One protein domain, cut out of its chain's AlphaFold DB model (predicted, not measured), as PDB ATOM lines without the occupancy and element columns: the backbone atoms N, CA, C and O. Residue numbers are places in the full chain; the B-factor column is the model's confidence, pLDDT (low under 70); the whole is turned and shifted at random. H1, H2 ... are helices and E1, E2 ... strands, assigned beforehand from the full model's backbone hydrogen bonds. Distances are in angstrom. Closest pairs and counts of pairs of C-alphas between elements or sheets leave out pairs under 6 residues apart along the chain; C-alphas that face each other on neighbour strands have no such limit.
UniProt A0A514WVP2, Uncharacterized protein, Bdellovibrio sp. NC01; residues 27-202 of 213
ATOM      1  N   LEU A  27     148.164   8.733 -75.313       38.03
ATOM      2  CA  LEU A  27     146.845   9.379 -75.353       38.03
ATOM      3  C   LEU A  27     146.714  10.276 -76.594       38.03
ATOM      4  O   LEU A  27     147.579  11.117 -76.827       38.03
ATOM      5  N   VAL A  28     145.596  10.183 -77.321       38.44
ATOM      6  CA  VAL A  28     145.154  11.205 -78.292       38.44
ATOM      7  C   VAL A  28     143.704  11.564 -77.977       38.44
ATOM      8  O   VAL A  28     142.871  10.677 -77.819       38.44
ATOM      9  N   ASP A  29     143.414  12.858 -77.821       34.41
ATOM     10  CA  ASP A  29     142.072  13.390 -77.522       34.41
ATOM     11  C   ASP A  29     141.392  12.767 -76.283       34.41
ATOM     12  O   ASP A  29     140.180  12.571 -76.234       34.41
ATOM     13  N   GLY A  30     142.182  12.433 -75.256       31.77
ATOM     14  CA  GLY A  30     141.685  11.821 -74.016       31.77
ATOM     15  C   GLY A  30     141.347  10.329 -74.127       31.77
ATOM     16  O   GLY A  30     140.938   9.726 -73.132       31.77
ATOM     17  N   ALA A  31     141.552   9.719 -75.297       32.03
ATOM     18  CA  ALA A  31     141.445   8.283 -75.511       32.03
ATOM     19  C   ALA A  31     142.843   7.634 -75.533       32.03
ATOM     20  O   ALA A  31     143.765   8.186 -76.144       32.03
ATOM     21  N   PRO A  32     143.025   6.455 -74.914       39.41
ATOM     22  CA  PRO A  32     144.247   5.684 -75.074       39.41
ATOM     23  C   PRO A  32     144.271   5.153 -76.504       39.41
ATOM     24  O   PRO A  32     143.453   4.314 -76.891       39.41
ATOM     25  N   VAL A  33     145.190   5.671 -77.312       38.19
ATOM     26  CA  VAL A  33     145.397   5.191 -78.671       38.19
ATOM     27  C   VAL A  33     146.394   4.052 -78.607       38.19
ATOM     28  O   VAL A  33     147.581   4.221 -78.342       38.19
ATOM     29  N   THR A  34     145.860   2.866 -78.856       42.81
ATOM     30  CA  THR A  34     146.605   1.619 -78.997       42.81
ATOM     31  C   THR A  34     146.459   1.270 -80.472       42.81
ATOM     32  O   THR A  34     145.357   1.009 -80.947       42.81
ATOM     33  N   VAL A  35     147.520   1.498 -81.246       41.78
ATOM     34  CA  VAL A  35     147.441   1.542 -82.716       41.78
ATOM     35  C   VAL A  35     147.277   0.140 -83.307       41.78
ATOM     36  O   VAL A  35     147.931  -0.804 -82.869       41.78
ATOM     37  N   GLY A  36     146.455   0.032 -84.359       38.00
ATOM     38  CA  GLY A  36     146.537  -1.034 -85.362       38.00
ATOM     39  C   GLY A  36     145.274  -1.878 -85.506       38.00
ATOM     40  O   GLY A  36     145.168  -2.957 -84.937       38.00
ATOM     41  N   SER A  37     144.344  -1.421 -86.341       35.16
ATOM     42  CA  SER A  37     143.083  -2.073 -86.720       35.16
ATOM     43  C   SER A  37     143.235  -3.271 -87.671       35.16
ATOM     44  O   SER A  37     142.321  -3.582 -88.433       35.16
ATOM     45  N   ALA A  38     144.357  -3.984 -87.627       40.03
ATOM     46  CA  ALA A  38     144.568  -5.157 -88.466       40.03
ATOM     47  C   ALA A  38     145.524  -6.129 -87.787       40.03
ATOM     48  O   ALA A  38     146.708  -6.126 -88.092       40.03
ATOM     49  N   LEU A  39     145.027  -6.966 -86.875       48.81
ATOM     50  CA  LEU A  39     145.836  -8.052 -86.336       48.81
ATOM     51  C   LEU A  39     145.125  -9.393 -86.490       48.81
ATOM     52  O   LEU A  39     144.140  -9.681 -85.808       48.81
ATOM     53  N   GLU A  40     145.694 -10.259 -87.327       49.81
ATOM     54  CA  GLU A  40     145.650 -11.686 -87.029       49.81
ATOM     55  C   GLU A  40     146.264 -11.882 -85.636       49.81
ATOM     56  O   GLU A  40     147.335 -11.340 -85.345       49.81
ATOM     57  N   LYS A  41     145.575 -12.610 -84.749       56.28
ATOM     58  CA  LYS A  41     146.099 -12.926 -83.414       56.28
ATOM     59  C   LYS A  41     147.448 -13.644 -83.588       56.28
ATOM     60  O   LYS A  41     147.469 -14.680 -84.261       56.28
ATOM     61  N   PRO A  42     148.561 -13.149 -83.006       61.75
ATOM     62  CA  PRO A  42     149.827 -13.866 -83.040       61.75
ATOM     63  C   PRO A  42     149.618 -15.272 -82.489       61.75
ATOM     64  O   PRO A  42     148.908 -15.463 -81.500       61.75
ATOM     65  N   LYS A  43     150.246 -16.262 -83.120       62.97
ATOM     66  CA  LYS A  43     150.105 -17.665 -82.709       62.97
ATOM     67  C   LYS A  43     150.713 -17.929 -81.325       62.97
ATOM     68  O   LYS A  43     150.271 -18.840 -80.628       62.97
ATOM     69  N   ASP A  44     151.643 -17.081 -80.888       80.81
ATOM     70  CA  ASP A  44     152.446 -17.283 -79.680       80.81
ATOM     71  C   ASP A  44     151.815 -16.626 -78.445       80.81
ATOM     72  O   ASP A  44     152.355 -15.686 -77.850       80.81
ATOM     73  N   LYS A  45     150.642 -17.130 -78.048       88.19
ATOM     74  CA  LYS A  45     150.040 -16.793 -76.753       88.19
ATOM     75  C   LYS A  45     150.888 -17.378 -75.620       88.19
ATOM     76  O   LYS A  45     151.139 -18.580 -75.578       88.19
ATOM     77  N   LEU A  46     151.289 -16.530 -74.679       91.56
ATOM     78  CA  LEU A  46     152.105 -16.910 -73.531       91.56
ATOM     79  C   LEU A  46     151.241 -17.426 -72.378       91.56
ATOM     80  O   LEU A  46     150.197 -16.857 -72.048       91.56
ATOM     81  N   GLN A  47     151.716 -18.481 -71.722       94.12
ATOM     82  CA  GLN A  47     151.230 -18.896 -70.409       94.12
ATOM     83  C   GLN A  47     151.837 -18.011 -69.313       94.12
ATOM     84  O   GLN A  47     152.915 -17.452 -69.496       94.12
ATOM     85  N   ALA A  48     151.193 -17.930 -68.143       94.62
ATOM     86  CA  ALA A  48     151.657 -17.094 -67.028       94.62
ATOM     87  C   ALA A  48     153.128 -17.349 -66.645       94.62
ATOM     88  O   ALA A  48     153.889 -16.406 -66.455       94.62
ATOM     89  N   ALA A  49     153.557 -18.615 -66.622       95.69
ATOM     90  CA  ALA A  49     154.937 -18.998 -66.313       95.69
ATOM     91  C   ALA A  49     155.973 -18.531 -67.357       95.69
ATOM     92  O   ALA A  49     157.168 -18.534 -67.082       95.69
ATOM     93  N   GLN A  50     155.531 -18.141 -68.556       95.69
ATOM     94  CA  GLN A  50     156.384 -17.685 -69.655       95.69
ATOM     95  C   GLN A  50     156.477 -16.155 -69.741       95.69
ATOM     96  O   GLN A  50     157.050 -15.648 -70.704       95.69
ATOM     97  N   ILE A  51     155.895 -15.419 -68.785       96.44
ATOM     98  CA  ILE A  51     155.876 -13.951 -68.760       96.44
ATOM     99  C   ILE A  51     156.846 -13.468 -67.665       96.44
ATOM    100  O   ILE A  51     156.479 -13.455 -66.487       96.44
ATOM    101  N   PRO A  52     158.085 -13.079 -68.023       96.44
ATOM    102  CA  PRO A  52     159.057 -12.540 -67.074       96.44
ATOM    103  C   PRO A  52     158.500 -11.357 -66.273       96.44
ATOM    104  O   PRO A  52     157.764 -10.537 -66.817       96.44
ATOM    105  N   GLY A  53     158.816 -11.271 -64.980       96.75
ATOM    106  CA  GLY A  53     158.335 -10.203 -64.096       96.75
ATOM    107  C   GLY A  53     156.892 -10.346 -63.607       96.75
ATOM    108  O   GLY A  53     156.513  -9.666 -62.653       96.75
ATOM    109  N   LEU A  54     156.081 -11.242 -64.185       97.75
ATOM    110  CA  LEU A  54     154.682 -11.405 -63.775       97.75
ATOM    111  C   LEU A  54     154.558 -11.926 -62.337       97.75
ATOM    112  O   LEU A  54     153.772 -11.390 -61.561       97.75
ATOM    113  N   ALA A  55     155.336 -12.949 -61.972       98.00
ATOM    114  CA  ALA A  55     155.284 -13.537 -60.633       98.00
ATOM    115  C   ALA A  55     155.688 -12.520 -59.553       98.00
ATOM    116  O   ALA A  55     154.984 -12.375 -58.552       98.00
ATOM    117  N   LEU A  56     156.779 -11.777 -59.785       98.06
ATOM    118  CA  LEU A  56     157.199 -10.673 -58.923       98.06
ATOM    119  C   LEU A  56     156.078  -9.641 -58.765       98.06
ATOM    120  O   LEU A  56     155.695  -9.329 -57.640       98.06
ATOM    121  N   LEU A  57     155.515  -9.162 -59.879       98.06
ATOM    122  CA  LEU A  57     154.453  -8.159 -59.866       98.06
ATOM    123  C   LEU A  57     153.230  -8.627 -59.062       98.06
ATOM    124  O   LEU A  57     152.762  -7.902 -58.187       98.06
ATOM    125  N   VAL A  58     152.734  -9.840 -59.316       97.94
ATOM    126  CA  VAL A  58     151.567 -10.408 -58.618       97.94
ATOM    127  C   VAL A  58     151.814 -10.499 -57.114       97.94
ATOM    128  O   VAL A  58     150.993 -10.026 -56.324       97.94
ATOM    129  N   ASN A  59     152.963 -11.039 -56.706       97.94
ATOM    130  CA  ASN A  59     153.327 -11.154 -55.294       97.94
ATOM    131  C   ASN A  59     153.436  -9.778 -54.625       97.94
ATOM    132  O   ASN A  59     152.953  -9.589 -53.506       97.94
ATOM    133  N   SER A  60     154.015  -8.798 -55.322       97.88
ATOM    134  CA  SER A  60     154.094  -7.424 -54.836       97.88
ATOM    135  C   SER A  60     152.710  -6.815 -54.641       97.88
ATOM    136  O   SER A  60     152.461  -6.282 -53.564       97.88
ATOM    137  N   ILE A  61     151.781  -6.961 -55.596       97.62
ATOM    138  CA  ILE A  61     150.395  -6.478 -55.450       97.62
ATOM    139  C   ILE A  61     149.688  -7.132 -54.256       97.62
ATOM    140  O   ILE A  61     149.014  -6.435 -53.497       97.62
ATOM    141  N   HIS A  62     149.873  -8.437 -54.032       96.88
ATOM    142  CA  HIS A  62     149.308  -9.115 -52.859       96.88
ATOM    143  C   HIS A  62     149.819  -8.547 -51.529       96.88
ATOM    144  O   HIS A  62     149.064  -8.524 -50.556       96.88
ATOM    145  N   SER A  63     151.066  -8.072 -51.494       96.25
ATOM    146  CA  SER A  63     151.690  -7.495 -50.298       96.25
ATOM    147  C   SER A  63     151.306  -6.036 -50.018       96.25
ATOM    148  O   SER A  63     151.572  -5.536 -48.924       96.25
ATOM    149  N   LEU A  64     150.684  -5.341 -50.978       96.06
ATOM    150  CA  LEU A  64     150.238  -3.963 -50.781       96.06
ATOM    151  C   LEU A  64     149.038  -3.912 -49.830       96.06
ATOM    152  O   LEU A  64     148.112  -4.721 -49.923       96.06
ATOM    153  N   ASN A  65     149.009  -2.891 -48.970       95.50
ATOM    154  CA  ASN A  65     147.848  -2.595 -48.135       95.50
ATOM    155  C   ASN A  65     146.765  -1.871 -48.956       95.50
ATOM    156  O   ASN A  65     146.563  -0.664 -48.818       95.50
ATOM    157  N   LEU A  66     146.132  -2.609 -49.865       94.25
ATOM    158  CA  LEU A  66     144.985  -2.179 -50.664       94.25
ATOM    159  C   LEU A  66     143.709  -2.865 -50.157       94.25
ATOM    160  O   LEU A  66     143.796  -4.016 -49.721       94.25
ATOM    161  N   PRO A  67     142.531  -2.221 -50.279       93.31
ATOM    162  CA  PRO A  67     141.250  -2.918 -50.172       93.31
ATOM    163  C   PRO A  67     141.206  -4.127 -51.115       93.31
ATOM    164  O   PRO A  67     141.764  -4.072 -52.217       93.31
ATOM    165  N   GLU A  68     140.550  -5.212 -50.706       92.50
ATOM    166  CA  GLU A  68     140.528  -6.463 -51.478       92.50
ATOM    167  C   GLU A  68     139.880  -6.284 -52.856       92.50
ATOM    168  O   GLU A  68     140.336  -6.869 -53.840       92.50
ATOM    169  N   GLU A  69     138.887  -5.403 -52.973       91.00
ATOM    170  CA  GLU A  69     138.240  -5.066 -54.242       91.00
ATOM    171  C   GLU A  69     139.233  -4.408 -55.207       91.00
ATOM    172  O   GLU A  69     139.362  -4.832 -56.357       91.00
ATOM    173  N   ALA A  70     139.994  -3.423 -54.719       92.00
ATOM    174  CA  ALA A  70     141.020  -2.744 -55.506       92.00
ATOM    175  C   ALA A  70     142.152  -3.706 -55.883       92.00
ATOM    176  O   ALA A  70     142.610  -3.719 -57.024       92.00
ATOM    177  N   LYS A  71     142.581  -4.565 -54.953       94.56
ATOM    178  CA  LYS A  71     143.587  -5.599 -55.218       94.56
ATOM    179  C   LYS A  71     143.120  -6.563 -56.311       94.56
ATOM    180  O   LYS A  71     143.873  -6.837 -57.241       94.56
ATOM    181  N   SER A  72     141.870  -7.022 -56.243       93.62
ATOM    182  CA  SER A  72     141.245  -7.877 -57.260       93.62
ATOM    183  C   SER A  72     141.176  -7.195 -58.627       93.62
ATOM    184  O   SER A  72     141.478  -7.819 -59.646       93.62
ATOM    185  N   GLU A  73     140.828  -5.909 -58.673       91.38
ATOM    186  CA  GLU A  73     140.796  -5.130 -59.914       91.38
ATOM    187  C   GLU A  73     142.187  -5.007 -60.552       91.38
ATOM    188  O   GLU A  73     142.351  -5.283 -61.742       91.38
ATOM    189  N   VAL A  74     143.207  -4.689 -59.751       94.31
ATOM    190  CA  VAL A  74     144.599  -4.596 -60.210       94.31
ATOM    191  C   VAL A  74     145.110  -5.950 -60.698       94.31
ATOM    192  O   VAL A  74     145.668  -6.041 -61.791       94.31
ATOM    193  N   LEU A  75     144.867  -7.025 -59.946       95.19
ATOM    194  CA  LEU A  75     145.259  -8.377 -60.349       95.19
ATOM    195  C   LEU A  75     144.547  -8.824 -61.628       95.19
ATOM    196  O   LEU A  75     145.167  -9.469 -62.466       95.19
ATOM    197  N   ARG A  76     143.280  -8.450 -61.833       91.44
ATOM    198  CA  ARG A  76     142.549  -8.715 -63.085       91.44
ATOM    199  C   ARG A  76     143.145  -7.957 -64.270       91.44
ATOM    200  O   ARG A  76     143.177  -8.488 -65.378       91.44
ATOM    201  N   ALA A  77     143.639  -6.743 -64.034       90.38
ATOM    202  CA  ALA A  77     144.332  -5.944 -65.036       90.38
ATOM    203  C   ALA A  77     145.748  -6.455 -65.351       90.38
ATOM    204  O   ALA A  77     146.346  -5.967 -66.298       90.38
ATOM    205  N   ILE A  78     146.289  -7.423 -64.602       93.88
ATOM    206  CA  ILE A  78     147.648  -7.957 -64.787       93.88
ATOM    207  C   ILE A  78     147.611  -9.423 -65.228       93.88
ATOM    208  O   ILE A  78     148.265  -9.796 -66.197       93.88
ATOM    209  N   ASN A  79     146.843 -10.271 -64.550       93.62
ATOM    210  CA  ASN A  79     146.901 -11.713 -64.752       93.62
ATOM    211  C   ASN A  79     146.333 -12.145 -66.112       93.62
ATOM    212  O   ASN A  79     145.254 -11.687 -66.508       93.62
ATOM    213  N   PRO A  80     147.000 -13.089 -66.808       91.06
ATOM    214  CA  PRO A  80     146.396 -13.791 -67.930       91.06
ATOM    215  C   PRO A  80     145.069 -14.438 -67.511       91.06
ATOM    216  O   PRO A  80     144.978 -15.088 -66.471       91.06
ATOM    217  N   SER A  81     144.032 -14.262 -68.322       87.06
ATOM    218  CA  SER A  81     142.679 -14.764 -68.071       87.06
ATOM    219  C   SER A  81     141.916 -14.944 -69.389       87.06
ATOM    220  O   SER A  81     142.472 -14.775 -70.475       87.06
ATOM    221  N   ALA A  82     140.624 -15.273 -69.315       80.38
ATOM    222  CA  ALA A  82     139.759 -15.281 -70.496       80.38
ATOM    223  C   ALA A  82     139.658 -13.893 -71.162       80.38
ATOM    224  O   ALA A  82     139.504 -13.813 -72.373       80.38
ATOM    225  N   VAL A  83     139.801 -12.814 -70.384       79.69
ATOM    226  CA  VAL A  83     139.664 -11.425 -70.857       79.69
ATOM    227  C   VAL A  83     141.001 -10.707 -71.041       79.69
ATOM    228  O   VAL A  83     141.027  -9.603 -71.578       79.69
ATOM    229  N   ARG A  84     142.123 -11.312 -70.617       85.69
ATOM    230  CA  ARG A  84     143.474 -10.755 -70.785       85.69
ATOM    231  C   ARG A  84     144.450 -11.800 -71.308       85.69
ATOM    232  O   ARG A  84     144.653 -12.831 -70.676       85.69
ATOM    233  N   SER A  85     145.086 -11.531 -72.442       87.62
ATOM    234  CA  SER A  85     146.077 -12.435 -73.043       87.62
ATOM    235  C   SER A  85     147.388 -11.711 -73.319       87.62
ATOM    236  O   SER A  85     147.381 -10.533 -73.657       87.62
ATOM    237  N   TYR A  86     148.499 -12.434 -73.204       90.94
ATOM    238  CA  TYR A  86     149.829 -11.940 -73.543       90.94
ATOM    239  C   TYR A  86     150.361 -12.688 -74.753       90.94
ATOM    240  O   TYR A  86     150.234 -13.910 -74.828       90.94
ATOM    241  N   TYR A  87     150.978 -11.961 -75.670       89.44
ATOM    242  CA  TYR A  87     151.566 -12.499 -76.884       89.44
ATOM    243  C   TYR A  87     153.018 -12.068 -76.974       89.44
ATOM    244  O   TYR A  87     153.339 -10.908 -76.719       89.44
ATOM    245  N   LYS A  88     153.896 -12.986 -77.366       88.69
ATOM    246  CA  LYS A  88     155.247 -12.622 -77.789       88.69
ATOM    247  C   LYS A  88     155.204 -12.252 -79.266       88.69
ATOM    248  O   LYS A  88     154.672 -13.013 -80.067       88.69
ATOM    249  N   VAL A  89     155.765 -11.102 -79.626       84.19
ATOM    250  CA  VAL A  89     155.840 -10.657 -81.025       84.19
ATOM    251  C   VAL A  89     157.282 -10.380 -81.429       84.19
ATOM    252  O   VAL A  89     158.094  -9.953 -80.608       84.19
ATOM    253  N   SER A  90     157.612 -10.633 -82.695       80.88
ATOM    254  CA  SER A  90     158.838 -10.104 -83.298       80.88
ATOM    255  C   SER A  90     158.574  -8.721 -83.894       80.88
ATOM    256  O   SER A  90     157.431  -8.363 -84.182       80.88
ATOM    257  N   ASP A  91     159.643  -7.959 -84.141       71.00
ATOM    258  CA  ASP A  91     159.553  -6.640 -84.786       71.00
ATOM    259  C   ASP A  91     158.903  -6.691 -86.184       71.00
ATOM    260  O   ASP A  91     158.392  -5.686 -86.668       71.00
ATOM    261  N   SER A  92     158.899  -7.864 -86.825       70.56
ATOM    262  CA  SER A  92     158.350  -8.078 -88.166       70.56
ATOM    263  C   SER A  92     156.849  -8.362 -88.198       70.56
ATOM    264  O   SER A  92     156.277  -8.363 -89.281       70.56
ATOM    265  N   VAL A  93     156.212  -8.665 -87.060       63.22
ATOM    266  CA  VAL A  93     154.800  -9.088 -87.057       63.22
ATOM    267  C   VAL A  93     153.872  -7.903 -87.351       63.22
ATOM    268  O   VAL A  93     152.844  -8.109 -87.981       63.22
ATOM    269  N   TYR A  94     154.266  -6.669 -87.003       68.62
ATOM    270  CA  TYR A  94     153.468  -5.455 -87.232       68.62
ATOM    271  C   TYR A  94     154.343  -4.239 -87.592       68.62
ATOM    272  O   TYR A  94     154.460  -3.305 -86.792       68.62
ATOM    273  N   PRO A  95     154.987  -4.232 -88.773       71.12
ATOM    274  CA  PRO A  95     155.949  -3.195 -89.140       71.12
ATOM    275  C   PRO A  95     155.315  -1.799 -89.189       71.12
ATOM    276  O   PRO A  95     155.895  -0.866 -88.642       71.12
ATOM    277  N   ASP A  96     154.104  -1.665 -89.736       73.19
ATOM    278  CA  ASP A  96     153.418  -0.371 -89.854       73.19
ATOM    279  C   ASP A  96     153.018   0.196 -88.486       73.19
ATOM    280  O   ASP A  96     153.244   1.371 -88.199       73.19
ATOM    281  N   VAL A  97     152.493  -0.658 -87.597       72.00
ATOM    282  CA  VAL A  97     152.151  -0.271 -86.217       72.00
ATOM    283  C   VAL A  97     153.411   0.146 -85.466       72.00
ATOM    284  O   VAL A  97     153.425   1.174 -84.793       72.00
ATOM    285  N   ARG A  98     154.498  -0.620 -85.595       74.50
ATOM    286  CA  ARG A  98     155.783  -0.297 -84.968       74.50
ATOM    287  C   ARG A  98     156.322   1.043 -85.467       74.50
ATOM    288  O   ARG A  98     156.758   1.855 -84.656       74.50
ATOM    289  N   GLU A  99     156.288   1.271 -86.775       81.44
ATOM    290  CA  GLU A  99     156.753   2.496 -87.425       81.44
ATOM    291  C   GLU A  99     155.960   3.717 -86.948       81.44
ATOM    292  O   GLU A  99     156.545   4.739 -86.567       81.44
ATOM    293  N   GLU A 100     154.633   3.588 -86.891       78.56
ATOM    294  CA  GLU A 100     153.742   4.616 -86.364       78.56
ATOM    295  C   GLU A 100     154.066   4.928 -84.898       78.56
ATOM    296  O   GLU A 100     154.243   6.095 -84.536       78.56
ATOM    297  N   MET A 101     154.207   3.899 -84.058       74.81
ATOM    298  CA  MET A 101     154.497   4.070 -82.634       74.81
ATOM    299  C   MET A 101     155.860   4.718 -82.411       74.81
ATOM    300  O   MET A 101     155.954   5.707 -81.687       74.81
ATOM    301  N   VAL A 102     156.906   4.235 -83.083       81.06
ATOM    302  CA  VAL A 102     158.249   4.824 -83.010       81.06
ATOM    303  C   VAL A 102     158.228   6.293 -83.424       81.06
ATOM    304  O   VAL A 102     158.838   7.129 -82.760       81.06
ATOM    305  N   THR A 103     157.509   6.630 -84.495       83.50
ATOM    306  CA  THR A 103     157.388   8.016 -84.974       83.50
ATOM    307  C   THR A 103     156.687   8.906 -83.952       83.50
ATOM    308  O   THR A 103     157.168  10.000 -83.652       83.50
ATOM    309  N   ARG A 104     155.572   8.437 -83.382       72.00
ATOM    310  CA  ARG A 104     154.830   9.185 -82.360       72.00
ATOM    311  C   ARG A 104     155.676   9.394 -81.104       72.00
ATOM    312  O   ARG A 104     155.843  10.533 -80.688       72.00
ATOM    313  N   TYR A 105     156.269   8.337 -80.556       74.00
ATOM    314  CA  TYR A 105     157.121   8.430 -79.367       74.00
ATOM    315  C   TYR A 105     158.327   9.336 -79.573       74.00
ATOM    316  O   TYR A 105     158.612  10.171 -78.723       74.00
ATOM    317  N   SER A 106     159.000   9.219 -80.717       78.38
ATOM    318  CA  SER A 106     160.123  10.089 -81.075       78.38
ATOM    319  C   SER A 106     159.729  11.567 -80.995       78.38
ATOM    320  O   SER A 106     160.445  12.362 -80.385       78.38
ATOM    321  N   ARG A 107     158.551  11.922 -81.524       78.12
ATOM    322  CA  ARG A 107     158.025  13.290 -81.478       78.12
ATOM    323  C   ARG A 107     157.680  13.744 -80.059       78.12
ATOM    324  O   ARG A 107     158.090  14.832 -79.675       78.12
ATOM    325  N   GLU A 108     156.934  12.940 -79.300       69.31
ATOM    326  CA  GLU A 108     156.493  13.315 -77.944       69.31
ATOM    327  C   GLU A 108     157.664  13.439 -76.958       69.31
ATOM    328  O   GLU A 108     157.637  14.264 -76.047       69.31
ATOM    329  N   LEU A 109     158.709  12.632 -77.144       68.06
ATOM    330  CA  LEU A 109     159.881  12.606 -76.270       68.06
ATOM    331  C   LEU A 109     160.992  13.561 -76.724       68.06
ATOM    332  O   LEU A 109     161.926  13.806 -75.966       68.06
ATOM    333  N   GLY A 110     160.921  14.077 -77.955       76.81
ATOM    334  CA  GLY A 110     161.984  14.897 -78.541       76.81
ATOM    335  C   GLY A 110     163.290  14.128 -78.772       76.81
ATOM    336  O   GLY A 110     164.368  14.712 -78.684       76.81
ATOM    337  N   VAL A 111     163.202  12.822 -79.039       78.50
ATOM    338  CA  VAL A 111     164.349  11.920 -79.259       78.50
ATOM    339  C   VAL A 111     164.344  11.406 -80.689       78.50
ATOM    340  O   VAL A 111     163.300  11.407 -81.345       78.50
ATOM    341  N   SER A 112     165.479  10.934 -81.197       86.31
ATOM    342  CA  SER A 112     165.508  10.326 -82.526       86.31
ATOM    343  C   SER A 112     164.812   8.958 -82.531       86.31
ATOM    344  O   SER A 112     164.665   8.287 -81.510       86.31
ATOM    345  N   ARG A 113     164.327   8.544 -83.703       85.38
ATOM    346  CA  ARG A 113     163.504   7.334 -83.868       85.38
ATOM    347  C   ARG A 113     164.232   6.052 -83.446       85.38
ATOM    348  O   ARG A 113     163.616   5.154 -82.888       85.38
ATOM    349  N   ASP A 114     165.538   5.990 -83.675       84.50
ATOM    350  CA  ASP A 114     166.437   4.902 -83.273       84.50
ATOM    351  C   ASP A 114     166.653   4.812 -81.754       84.50
ATOM    352  O   ASP A 114     167.072   3.770 -81.257       84.50
ATOM    353  N   GLN A 115     166.321   5.866 -81.005       79.94
ATOM    354  CA  GLN A 115     166.381   5.879 -79.541       79.94
ATOM    355  C   GLN A 115     165.083   5.394 -78.885       79.94
ATOM    356  O   GLN A 115     165.042   5.227 -77.664       79.94
ATOM    357  N   VAL A 116     164.020   5.169 -79.663       78.38
ATOM    358  CA  VAL A 116     162.741   4.686 -79.143       78.38
ATOM    359  C   VAL A 116     162.767   3.166 -79.020       78.38
ATOM    360  O   VAL A 116     162.734   2.442 -80.015       78.38
ATOM    361  N   ALA A 117     162.744   2.678 -77.782       81.69
ATOM    362  CA  ALA A 117     162.474   1.279 -77.481       81.69
ATOM    363  C   ALA A 117     160.975   1.065 -77.225       81.69
ATOM    364  O   ALA A 117     160.356   1.818 -76.474       81.69
ATOM    365  N   LEU A 118     160.405   0.021 -77.834       81.25
ATOM    366  CA  LEU A 118     159.052  -0.453 -77.546       81.25
ATOM    367  C   LEU A 118     159.144  -1.767 -76.776       81.25
ATOM    368  O   LEU A 118     159.722  -2.734 -77.276       81.25
ATOM    369  N   PHE A 119     158.573  -1.795 -75.574       85.31
ATOM    370  CA  PHE A 119     158.592  -2.969 -74.699       85.31
ATOM    371  C   PHE A 119     157.287  -3.756 -74.778       85.31
ATOM    372  O   PHE A 119     157.304  -4.968 -74.997       85.31
ATOM    373  N   ALA A 120     156.155  -3.075 -74.636       85.81
ATOM    374  CA  ALA A 120     154.843  -3.698 -74.679       85.81
ATOM    375  C   ALA A 120     153.800  -2.770 -75.307       85.81
ATOM    376  O   ALA A 120     154.004  -1.560 -75.380       85.81
ATOM    377  N   LEU A 121     152.694  -3.349 -75.767       80.38
ATOM    378  CA  LEU A 121     151.508  -2.615 -76.196       80.38
ATOM    379  C   LEU A 121     150.254  -3.381 -75.783       80.38
ATOM    380  O   LEU A 121     150.122  -4.557 -76.113       80.38
ATOM    381  N   THR A 122     149.319  -2.725 -75.107       79.19
ATOM    382  CA  THR A 122     148.013  -3.297 -74.748       79.19
ATOM    383  C   THR A 122     146.918  -2.759 -75.652       79.19
ATOM    384  O   THR A 122     146.783  -1.550 -75.726       79.19
ATOM    385  N   TYR A 123     146.057  -3.593 -76.243       72.12
ATOM    386  CA  TYR A 123     144.771  -3.110 -76.770       72.12
ATOM    387  C   TYR A 123     143.763  -2.907 -75.644       72.12
ATOM    388  O   TYR A 123     143.587  -3.770 -74.776       72.12
ATOM    389  N   THR A 124     143.068  -1.772 -75.684       60.03
ATOM    390  CA  THR A 124     141.980  -1.450 -74.753       60.03
ATOM    391  C   THR A 124     140.611  -1.507 -75.446       60.03
ATOM    392  O   THR A 124     140.504  -1.350 -76.662       60.03
ATOM    393  N   GLU A 125     139.548  -1.736 -74.665       51.72
ATOM    394  CA  GLU A 125     138.160  -1.974 -75.125       51.72
ATOM    395  C   GLU A 125     137.526  -0.851 -75.960       51.72
ATOM    396  O   GLU A 125     136.466  -1.054 -76.549       51.72
ATOM    397  N   ASN A 126     138.161   0.318 -76.053       50.38
ATOM    398  CA  ASN A 126     137.682   1.406 -76.905       50.38
ATOM    399  C   ASN A 126     137.922   1.139 -78.400       50.38
ATOM    400  O   ASN A 126     137.503   1.939 -79.234       50.38
ATOM    401  N   HIS A 127     138.560   0.017 -78.756       45.62
ATOM    402  CA  HIS A 127     138.657  -0.424 -80.139       45.62
ATOM    403  C   HIS A 127     137.341  -1.102 -80.590       45.62
ATOM    404  O   HIS A 127     136.987  -2.166 -80.066       45.62
ATOM    405  N   PRO A 128     136.612  -0.555 -81.586       43.28
ATOM    406  CA  PRO A 128     135.267  -1.012 -81.964       43.28
ATOM    407  C   PRO A 128     135.153  -2.494 -82.356       43.28
ATOM    408  O   PRO A 128     134.069  -3.066 -82.268       43.28
ATOM    409  N   SER A 129     136.254  -3.119 -82.787       45.59
ATOM    410  CA  SER A 129     136.290  -4.505 -83.273       45.59
ATOM    411  C   SER A 129     136.668  -5.569 -82.229       45.59
ATOM    412  O   SER A 129     136.658  -6.746 -82.574       45.59
ATOM    413  N   GLN A 130     136.999  -5.206 -80.979       50.75
ATOM    414  CA  GLN A 130     137.463  -6.164 -79.952       50.75
ATOM    415  C   GLN A 130     136.862  -5.893 -78.561       50.75
ATOM    416  O   GLN A 130     137.565  -5.803 -77.555       50.75
ATOM    417  N   LYS A 131     135.531  -5.767 -78.486       53.62
ATOM    418  CA  LYS A 131     134.824  -5.673 -77.200       53.62
ATOM    419  C   LYS A 131     135.070  -6.942 -76.366       53.62
ATOM    420  O   LYS A 131     134.670  -8.025 -76.778       53.62
ATOM    421  N   GLY A 132     135.684  -6.794 -75.191       57.03
ATOM    422  CA  GLY A 132     135.793  -7.841 -74.165       57.03
ATOM    423  C   GLY A 132     137.123  -8.605 -74.081       57.03
ATOM    424  O   GLY A 132     137.362  -9.256 -73.067       57.03
ATOM    425  N   GLU A 133     138.017  -8.504 -75.070       62.88
ATOM    426  CA  GLU A 133     139.355  -9.114 -75.003       62.88
ATOM    427  C   GLU A 133     140.443  -8.041 -74.982       62.88
ATOM    428  O   GLU A 133     140.556  -7.226 -75.895       62.88
ATOM    429  N   ARG A 134     141.285  -8.059 -73.946       75.69
ATOM    430  CA  ARG A 134     142.430  -7.157 -73.821       75.69
ATOM    431  C   ARG A 134     143.718  -7.931 -74.082       75.69
ATOM    432  O   ARG A 134     144.097  -8.818 -73.317       75.69
ATOM    433  N   SER A 135     144.394  -7.617 -75.177       81.50
ATOM    434  CA  SER A 135     145.625  -8.306 -75.579       81.50
ATOM    435  C   SER A 135     146.839  -7.428 -75.318       81.50
ATOM    436  O   SER A 135     146.803  -6.246 -75.643       81.50
ATOM    437  N   VAL A 136     147.904  -8.003 -74.763       86.50
ATOM    438  CA  VAL A 136     149.194  -7.339 -74.543       86.50
ATOM    439  C   VAL A 136     150.261  -8.010 -75.392       86.50
ATOM    440  O   VAL A 136     150.480  -9.215 -75.281       86.50
ATOM    441  N   PHE A 137     150.942  -7.240 -76.228       85.00
ATOM    442  CA  PHE A 137     152.013  -7.709 -77.101       85.00
ATOM    443  C   PHE A 137     153.337  -7.307 -76.479       85.00
ATOM    444  O   PHE A 137     153.583  -6.124 -76.271       85.00
ATOM    445  N   LEU A 138     154.168  -8.292 -76.165       88.81
ATOM    446  CA  LEU A 138     155.497  -8.109 -75.605       88.81
ATOM    447  C   LEU A 138     156.511  -8.163 -76.748       88.81
ATOM    448  O   LEU A 138     156.647  -9.188 -77.425       88.81
ATOM    449  N   PHE A 139     157.201  -7.050 -76.960       86.88
ATOM    450  CA  PHE A 139     158.188  -6.866 -78.020       86.88
ATOM    451  C   PHE A 139     159.569  -7.385 -77.598       86.88
ATOM    452  O   PHE A 139     159.820  -7.583 -76.404       86.88
ATOM    453  N   PRO A 140     160.516  -7.572 -78.539       88.12
ATOM    454  CA  PRO A 140     161.843  -8.102 -78.224       88.12
ATOM    455  C   PRO A 140     162.583  -7.342 -77.111       88.12
ATOM    456  O   PRO A 140     163.225  -7.975 -76.273       88.12
ATOM    457  N   HIS A 141     162.434  -6.014 -77.031       86.94
ATOM    458  CA  HIS A 141     163.077  -5.202 -75.991       86.94
ATOM    459  C   HIS A 141     162.615  -5.561 -74.570       86.94
ATOM    460  O   HIS A 141     163.420  -5.483 -73.648       86.94
ATOM    461  N   PHE A 142     161.369  -6.014 -74.379       91.06
ATOM    462  CA  PHE A 142     160.880  -6.483 -73.073       91.06
ATOM    463  C   PHE A 142     161.661  -7.695 -72.573       91.06
ATOM    464  O   PHE A 142     162.090  -7.744 -71.422       91.06
ATOM    465  N   PHE A 143     161.914  -8.653 -73.463       91.75
ATOM    466  CA  PHE A 143     162.687  -9.849 -73.132       91.75
ATOM    467  C   PHE A 143     164.190  -9.569 -72.994       91.75
ATOM    468  O   PHE A 143     164.902 -10.390 -72.425       91.75
ATOM    469  N   ALA A 144     164.670  -8.427 -73.496       90.94
ATOM    470  CA  ALA A 144     166.059  -7.990 -73.369       90.94
ATOM    471  C   ALA A 144     166.351  -7.230 -72.057       90.94
ATOM    472  O   ALA A 144     167.520  -6.969 -71.756       90.94
ATOM    473  N   LEU A 145     165.321  -6.872 -71.278       86.81
ATOM    474  CA  LEU A 145     165.482  -6.262 -69.954       86.81
ATOM    475  C   LEU A 145     166.228  -7.210 -69.010       86.81
ATOM    476  O   LEU A 145     165.949  -8.410 -68.963       86.81
ATOM    477  N   LYS A 146     167.185  -6.665 -68.252       88.75
ATOM    478  CA  LYS A 146     168.083  -7.463 -67.401       88.75
ATOM    479  C   LYS A 146     167.514  -7.701 -66.010       88.75
ATOM    480  O   LYS A 146     167.866  -8.701 -65.387       88.75
ATOM    481  N   LYS A 147     166.688  -6.781 -65.503       88.81
ATOM    482  CA  LYS A 147     166.087  -6.904 -64.175       88.81
ATOM    483  C   LYS A 147     164.629  -7.321 -64.277       88.81
ATOM    484  O   LYS A 147     163.848  -6.748 -65.033       88.81
ATOM    485  N   GLU A 148     164.239  -8.245 -63.409       94.31
ATOM    486  CA  GLU A 148     162.842  -8.657 -63.275       94.31
ATOM    487  C   GLU A 148     161.936  -7.500 -62.809       94.31
ATOM    488  O   GLU A 148     160.781  -7.415 -63.218       94.31
ATOM    489  N   SER A 149     162.467  -6.557 -62.019       93.06
ATOM    490  CA  SER A 149     161.746  -5.348 -61.597       93.06
ATOM    491  C   SER A 149     161.384  -4.423 -62.763       93.06
ATOM    492  O   SER A 149     160.308  -3.835 -62.743       93.06
ATOM    493  N   GLU A 150     162.241  -4.317 -63.784       89.88
ATOM    494  CA  GLU A 150     161.975  -3.532 -65.001       89.88
ATOM    495  C   GLU A 150     160.858  -4.192 -65.820       89.88
ATOM    496  O   GLU A 150     159.924  -3.530 -66.264       89.88
ATOM    497  N   GLN A 151     160.906  -5.519 -65.964       94.19
ATOM    498  CA  GLN A 151     159.859  -6.285 -66.647       94.19
ATOM    499  C   GLN A 151     158.515  -6.153 -65.918       94.19
ATOM    500  O   GLN A 151     157.495  -5.849 -66.534       94.19
ATOM    501  N   ALA A 152     158.512  -6.311 -64.593       95.44
ATOM    502  CA  ALA A 152     157.332  -6.116 -63.756       95.44
ATOM    503  C   ALA A 152     156.773  -4.684 -63.858       95.44
ATOM    504  O   ALA A 152     155.556  -4.511 -63.925       95.44
ATOM    505  N   ALA A 153     157.635  -3.665 -63.921       93.50
ATOM    506  CA  ALA A 153     157.221  -2.277 -64.102       93.50
ATOM    507  C   ALA A 153     156.532  -2.052 -65.457       93.50
ATOM    508  O   ALA A 153     155.452  -1.466 -65.485       93.50
ATOM    509  N   VAL A 154     157.063  -2.615 -66.549       92.06
ATOM    510  CA  VAL A 154     156.410  -2.561 -67.870       92.06
ATOM    511  C   VAL A 154     155.050  -3.270 -67.848       92.06
ATOM    512  O   VAL A 154     154.062  -2.742 -68.350       92.06
ATOM    513  N   LEU A 155     154.942  -4.451 -67.232       94.75
ATOM    514  CA  LEU A 155     153.649  -5.143 -67.111       94.75
ATOM    515  C   LEU A 155     152.632  -4.327 -66.301       94.75
ATOM    516  O   LEU A 155     151.442  -4.322 -66.623       94.75
ATOM    517  N   PHE A 156     153.100  -3.637 -65.259       95.56
ATOM    518  CA  PHE A 156     152.278  -2.740 -64.460       95.56
ATOM    519  C   PHE A 156     151.852  -1.501 -65.254       95.56
ATOM    520  O   PHE A 156     150.679  -1.143 -65.206       95.56
ATOM    521  N   HIS A 157     152.750  -0.904 -66.043       92.56
ATOM    522  CA  HIS A 157     152.430   0.177 -66.979       92.56
ATOM    523  C   HIS A 157     151.241  -0.200 -67.869       92.56
ATOM    524  O   HIS A 157     150.256   0.530 -67.958       92.56
ATOM    525  N   GLU A 158     151.291  -1.384 -68.474       88.94
ATOM    526  CA  GLU A 158     150.216  -1.892 -69.325       88.94
ATOM    527  C   GLU A 158     148.891  -2.108 -68.568       88.94
ATOM    528  O   GLU A 158     147.804  -1.970 -69.132       88.94
ATOM    529  N   ALA A 159     148.952  -2.437 -67.276       91.12
ATOM    530  CA  ALA A 159     147.770  -2.542 -66.426       91.12
ATOM    531  C   ALA A 159     147.178  -1.166 -66.068       91.12
ATOM    532  O   ALA A 159     145.959  -1.037 -65.966       91.12
ATOM    533  N   LEU A 160     147.996  -0.117 -65.928       90.31
ATOM    534  CA  LEU A 160     147.522   1.231 -65.584       90.31
ATOM    535  C   LEU A 160     146.559   1.797 -66.635       90.31
ATOM    536  O   LEU A 160     145.522   2.354 -66.270       90.31
ATOM    537  N   TRP A 161     146.830   1.565 -67.921       84.38
ATOM    538  CA  TRP A 161     145.919   1.930 -69.016       84.38
ATOM    539  C   TRP A 161     144.566   1.230 -68.942       84.38
ATOM    540  O   TRP A 161     143.562   1.741 -69.433       84.38
ATOM    541  N   GLN A 162     144.523   0.057 -68.318       83.06
ATOM    542  CA  GLN A 162     143.289  -0.692 -68.126       83.06
ATOM    543  C   GLN A 162     142.505  -0.250 -66.901       83.06
ATOM    544  O   GLN A 162     141.277  -0.293 -66.925       83.06
ATOM    545  N   LEU A 163     143.210   0.156 -65.846       86.56
ATOM    546  CA  LEU A 163     142.606   0.693 -64.631       86.56
ATOM    547  C   LEU A 163     142.026   2.090 -64.877       86.56
ATOM    548  O   LEU A 163     140.961   2.427 -64.368       86.56
ATOM    549  N   LYS A 164     142.702   2.900 -65.697       85.31
ATOM    550  CA  LYS A 164     142.266   4.253 -66.040       85.31
ATOM    551  C   LYS A 164     142.618   4.565 -67.493       85.31
ATOM    552  O   LYS A 164     143.675   5.109 -67.789       85.31
ATOM    553  N   SER A 165     141.689   4.265 -68.398       79.31
ATOM    554  CA  SER A 165     141.864   4.463 -69.847       79.31
ATOM    555  C   SER A 165     142.157   5.914 -70.239       79.31
ATOM    556  O   SER A 165     142.805   6.162 -71.241       79.31
ATOM    557  N   PHE A 166     141.697   6.876 -69.442       79.81
ATOM    558  CA  PHE A 166     141.884   8.312 -69.661       79.81
ATOM    559  C   PHE A 166     143.048   8.903 -68.838       79.81
ATOM    560  O   PHE A 166     143.122  10.119 -68.668       79.81
ATOM    561  N   ALA A 167     143.922   8.067 -68.261       81.88
ATOM    562  CA  ALA A 167     145.102   8.531 -67.530       81.88
ATOM    563  C   ALA A 167     146.079   9.235 -68.469       81.88
ATOM    564  O   ALA A 167     146.276   8.777 -69.586       81.88
ATOM    565  N   THR A 168     146.737  10.306 -68.034       81.75
ATOM    566  CA  THR A 168     147.760  10.936 -68.881       81.75
ATOM    567  C   THR A 168     149.016  10.076 -68.968       81.75
ATOM    568  O   THR A 168     149.338   9.322 -68.048       81.75
ATOM    569  N   TYR A 169     149.781  10.218 -70.052       76.38
ATOM    570  CA  TYR A 169     151.059   9.513 -70.185       76.38
ATOM    571  C   TYR A 169     152.001   9.819 -69.011       76.38
ATOM    572  O   TYR A 169     152.621   8.919 -68.446       76.38
ATOM    573  N   GLN A 170     152.044  11.079 -68.566       78.75
ATOM    574  CA  GLN A 170     152.837  11.476 -67.405       78.75
ATOM    575  C   GLN A 170     152.350  10.811 -66.111       78.75
ATOM    576  O   GLN A 170     153.180  10.477 -65.265       78.75
ATOM    577  N   GLU A 171     151.037  10.605 -65.941       85.56
ATOM    578  CA  GLU A 171     150.500   9.864 -64.794       85.56
ATOM    579  C   GLU A 171     150.979   8.412 -64.791       85.56
ATOM    580  O   GLU A 171     151.428   7.909 -63.758       85.56
ATOM    581  N   VAL A 172     150.916   7.754 -65.949       85.38
ATOM    582  CA  VAL A 172     151.313   6.352 -66.100       85.38
ATOM    583  C   VAL A 172     152.813   6.179 -65.869       85.38
ATOM    584  O   VAL A 172     153.195   5.416 -64.984       85.38
ATOM    585  N   ILE A 173     153.658   6.946 -66.564       81.06
ATOM    586  CA  ILE A 173     155.123   6.872 -66.424       81.06
ATOM    587  C   ILE A 173     155.568   7.189 -64.996       81.06
ATOM    588  O   ILE A 173     156.443   6.522 -64.440       81.06
ATOM    589  N   ARG A 174     154.953   8.187 -64.351       86.94
ATOM    590  CA  ARG A 174     155.276   8.500 -62.956       86.94
ATOM    591  C   ARG A 174     154.911   7.350 -62.021       86.94
ATOM    592  O   ARG A 174     155.683   7.044 -61.114       86.94
ATOM    593  N   CYS A 175     153.745   6.738 -62.214       94.88
ATOM    594  CA  CYS A 175     153.301   5.615 -61.395       94.88
ATOM    595  C   CYS A 175     154.186   4.377 -61.604       94.88
ATOM    596  O   CYS A 175     154.605   3.762 -60.627       94.88
ATOM    597  N   GLU A 176     154.542   4.066 -62.852       92.50
ATOM    598  CA  GLU A 176     155.492   3.009 -63.213       92.50
ATOM    599  C   GLU A 176     156.850   3.212 -62.534       92.50
ATOM    600  O   GLU A 176     157.336   2.309 -61.859       92.50
ATOM    601  N   ALA A 177     157.437   4.410 -62.633       87.44
ATOM    602  CA  ALA A 177     158.728   4.700 -62.014       87.44
ATOM    603  C   ALA A 177     158.686   4.549 -60.482       87.44
ATOM    604  O   ALA A 177     159.647   4.081 -59.866       87.44
ATOM    605  N   LEU A 178     157.575   4.933 -59.843       92.44
ATOM    606  CA  LEU A 178     157.374   4.735 -58.406       92.44
ATOM    607  C   LEU A 178     157.213   3.252 -58.048       92.44
ATOM    608  O   LEU A 178     157.805   2.803 -57.066       92.44
ATOM    609  N   MET A 179     156.468   2.495 -58.856       96.75
ATOM    610  CA  MET A 179     156.318   1.052 -58.690       96.75
ATOM    611  C   MET A 179     157.663   0.343 -58.838       96.75
ATOM    612  O   MET A 179     158.029  -0.440 -57.969       96.75
ATOM    613  N   GLN A 180     158.453   0.665 -59.864       93.19
ATOM    614  CA  GLN A 180     159.783   0.084 -60.034       93.19
ATOM    615  C   GLN A 180     160.684   0.356 -58.831       93.19
ATOM    616  O   GLN A 180     161.323  -0.566 -58.331       93.19
ATOM    617  N   LYS A 181     160.704   1.593 -58.315       92.62
ATOM    618  CA  LYS A 181     161.475   1.921 -57.103       92.62
ATOM    619  C   LYS A 181     161.051   1.076 -55.903       92.62
ATOM    620  O   LYS A 181     161.907   0.676 -55.116       92.62
ATOM    621  N   TYR A 182     159.751   0.813 -55.759       96.88
ATOM    622  CA  TYR A 182     159.231  -0.081 -54.728       96.88
ATOM    623  C   TYR A 182     159.647  -1.540 -54.970       96.88
ATOM    624  O   TYR A 182     160.132  -2.181 -54.044       96.88
ATOM    625  N   LEU A 183     159.544  -2.043 -56.202       96.50
ATOM    626  CA  LEU A 183     159.960  -3.401 -56.572       96.50
ATOM    627  C   LEU A 183     161.460  -3.638 -56.337       96.50
ATOM    628  O   LEU A 183     161.850  -4.706 -55.875       96.50
ATOM    629  N   GLU A 184     162.300  -2.641 -56.616       93.56
ATOM    630  CA  GLU A 184     163.745  -2.708 -56.367       93.56
ATOM    631  C   GLU A 184     164.090  -2.608 -54.872       93.56
ATOM    632  O   GLU A 184     165.116  -3.132 -54.445       93.56
ATOM    633  N   ASN A 185     163.244  -1.959 -54.061       95.88
ATOM    634  CA  ASN A 185     163.485  -1.728 -52.635       95.88
ATOM    635  C   ASN A 185     162.213  -1.922 -51.781       95.88
ATOM    636  O   ASN A 185     161.759  -0.973 -51.132       95.88
ATOM    637  N   PRO A 186     161.651  -3.142 -51.683       94.44
ATOM    638  CA  PRO A 186     160.335  -3.362 -51.067       94.44
ATOM    639  C   PRO A 186     160.302  -3.100 -49.555       94.44
ATOM    640  O   PRO A 186     159.240  -2.873 -48.982       94.44
ATOM    641  N   LYS A 187     161.469  -3.093 -48.894       96.12
ATOM    642  CA  LYS A 187     161.617  -2.735 -47.471       96.12
ATOM    643  C   LYS A 187     161.688  -1.220 -47.233       96.12
ATOM    644  O   LYS A 187     161.645  -0.784 -46.084       96.12
ATOM    645  N   SER A 188     161.824  -0.414 -48.287       97.50
ATOM    646  CA  SER A 188     161.866   1.042 -48.167       97.50
ATOM    647  C   SER A 188     160.467   1.588 -47.915       97.50
ATOM    648  O   SER A 188     159.611   1.612 -48.803       97.50
ATOM    649  N   ARG A 189     160.247   2.084 -46.693       97.12
ATOM    650  CA  ARG A 189     158.995   2.750 -46.312       97.12
ATOM    651  C   ARG A 189     158.697   3.953 -47.204       97.12
ATOM    652  O   ARG A 189     157.539   4.192 -47.523       97.12
ATOM    653  N   GLU A 190     159.729   4.689 -47.606       97.69
ATOM    654  CA  GLU A 190     159.595   5.842 -48.495       97.69
ATOM    655  C   GLU A 190     159.122   5.418 -49.890       97.69
ATOM    656  O   GLU A 190     158.146   5.974 -50.392       97.69
ATOM    657  N   ALA A 191     159.761   4.411 -50.499       94.56
ATOM    658  CA  ALA A 191     159.370   3.927 -51.823       94.56
ATOM    659  C   ALA A 191     157.921   3.419 -51.819       94.56
ATOM    660  O   ALA A 191     157.128   3.811 -52.674       94.56
ATOM    661  N   TYR A 192     157.562   2.635 -50.797       97.75
ATOM    662  CA  TYR A 192     156.195   2.173 -50.578       97.75
ATOM    663  C   TYR A 192     155.207   3.340 -50.436       97.75
ATOM    664  O   TYR A 192     154.197   3.384 -51.135       97.75
ATOM    665  N   PHE A 193     155.491   4.305 -49.557       97.88
ATOM    666  CA  PHE A 193     154.578   5.415 -49.282       97.88
ATOM    667  C   PHE A 193     154.385   6.320 -50.502       97.88
ATOM    668  O   PHE A 193     153.254   6.696 -50.816       97.88
ATOM    669  N   ASN A 194     155.469   6.635 -51.214       96.81
ATOM    670  CA  ASN A 194     155.426   7.448 -52.425       96.81
ATOM    671  C   ASN A 194     154.608   6.762 -53.524       96.81
ATOM    672  O   ASN A 194     153.752   7.407 -54.136       96.81
ATOM    673  N   PHE A 195     154.828   5.461 -53.743       97.25
ATOM    674  CA  PHE A 195     154.046   4.674 -54.691       97.25
ATOM    675  C   PHE A 195     152.568   4.620 -54.295       97.25
ATOM    676  O   PHE A 195     151.721   5.053 -55.070       97.25
ATOM    677  N   MET A 196     152.252   4.175 -53.077       97.31
ATOM    678  CA  MET A 196     150.868   3.985 -52.633       97.31
ATOM    679  C   MET A 196     150.072   5.287 -52.627       97.31
ATOM    680  O   MET A 196     148.942   5.320 -53.110       97.31
ATOM    681  N   THR A 197     150.663   6.386 -52.150       96.50
ATOM    682  CA  THR A 197     150.003   7.699 -52.150       96.50
ATOM    683  C   THR A 197     149.650   8.132 -53.570       96.50
ATOM    684  O   THR A 197     148.535   8.591 -53.826       96.50
ATOM    685  N   TYR A 198     150.583   7.969 -54.511       96.62
ATOM    686  CA  TYR A 198     150.359   8.351 -55.900       96.62
ATOM    687  C   TYR A 198     149.355   7.426 -56.597       96.62
ATOM    688  O   TYR A 198     148.428   7.905 -57.250       96.62
ATOM    689  N   PHE A 199     149.515   6.114 -56.436       96.56
ATOM    690  CA  PHE A 199     148.681   5.106 -57.074       96.56
ATOM    691  C   PHE A 199     147.226   5.200 -56.605       96.56
ATOM    692  O   PHE A 199     146.321   5.310 -57.432       96.56
ATOM    693  N   MET A 200     146.992   5.281 -55.290       94.50
ATOM    694  CA  MET A 200     145.636   5.413 -54.754       94.50
ATOM    695  C   MET A 200     144.953   6.692 -55.243       94.50
ATOM    696  O   MET A 200     143.813   6.645 -55.700       94.50
ATOM    697  N   LYS A 201     145.662   7.829 -55.203       93.94
ATOM    698  CA  LYS A 201     145.109   9.124 -55.614       93.94
ATOM    699  C   LYS A 201     144.736   9.164 -57.097       93.94
ATOM    700  O   LYS A 201     143.704   9.731 -57.436       93.94
ATOM    701  N   ASN A 202     145.582   8.620 -57.973       93.19
ATOM    702  CA  ASN A 202     145.452   8.851 -59.415       93.19
ATOM    703  C   ASN A 202     144.786   7.702 -60.177       93.19
ATOM    704  O   ASN A 202     144.252   7.965 -61.255       93.19
TER     705      ASN A 202
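Overview. This is residues 27 to 202 of the 213 residues of an uncharacterized protein of Bdellovibrio sp. NC01 (UniProt A0A514WVP2). What is the main shape? Helix H5 runs through the middle, with the small sheet E2, E4, E3 on one side of it; away from the sheet, the helical hairpin H1 and H2 crosses H5, H6 folds back along H5, and H7 folds back on H6. H3 lies off beyond the sheet and touches no helix. What is it built of? The printed part has 176 residues, mostly helix by class, with seven named helices and four named strands in the order E1 H1 H2 E2 H3 E3 E4 H4 H5 H6 H7; the mixed sheet runs E2 E4 E3, and H5 on one face of it makes two layers. It is compact, with a radius of gyration of the C-alphas of 15.8 A and spans of 44 by 38 by 33 A.

Along the chain. Where do the first elements lie? E1 is residues 31 to 33, beginning at C-alpha 31 (141.445, 8.283, -75.511). H1 is residues 54 to 63, 14.3 A long, H2 68 to 76, E2 84 to 88 and H3 95 to 109, 20.8 A. What follows? E3 is residues 120 to 122, E4 134 to 138, H4 140 to 143 and H5 148 to 163, 22.3 A. H6 is residues 169 to 184, 22.4 A, and H7 is 189 to 202, 19.8 A, ending at C-alpha 202 (145.452, 8.851, -59.415).

Arrangement. What does the hub H5 touch? It touches H6, C-alphas 153 and 180 closest at 5.4 A, opposite ways at a steep tilt of 37 degrees, only just past shallow. It touches H1, C-alphas 57 and 152 closest at 5.3 A, about perpendicular at 70.1 degrees, only just past steep. It only just touches H2 and H4, with 3 pairs of C-alphas within 8 A each. How does the sheet pair? E2 and E4 are parallel, with N 87 and O 136 at 2.8 A; the hairpin E3 and E4 is antiparallel, with N 121 and O 137 at 3.0 A. H5 lies over E3 at a height over the sheet of 9.5 A, and H4 only grazes the sheet. Are the helix backbones complete? In H1, H2, H3, H6 and H7 every O i to N i+4 pair is within hydrogen-bond range; in H5, 10 of 12 are, and H4 is too short for one.

Size, cuts and confidence. How far does it reach? The C-alphas farthest apart, of Ala 38 and Arg 189, are 45.3 A apart. Which links are long, and is there a cut? E1 to H1 and E3 to E4 are long links, and the printed part has no cut. Where is confidence low? It is under 70 in residues 27 to 43, 93 to 94, 108 to 109 and 124 to 133.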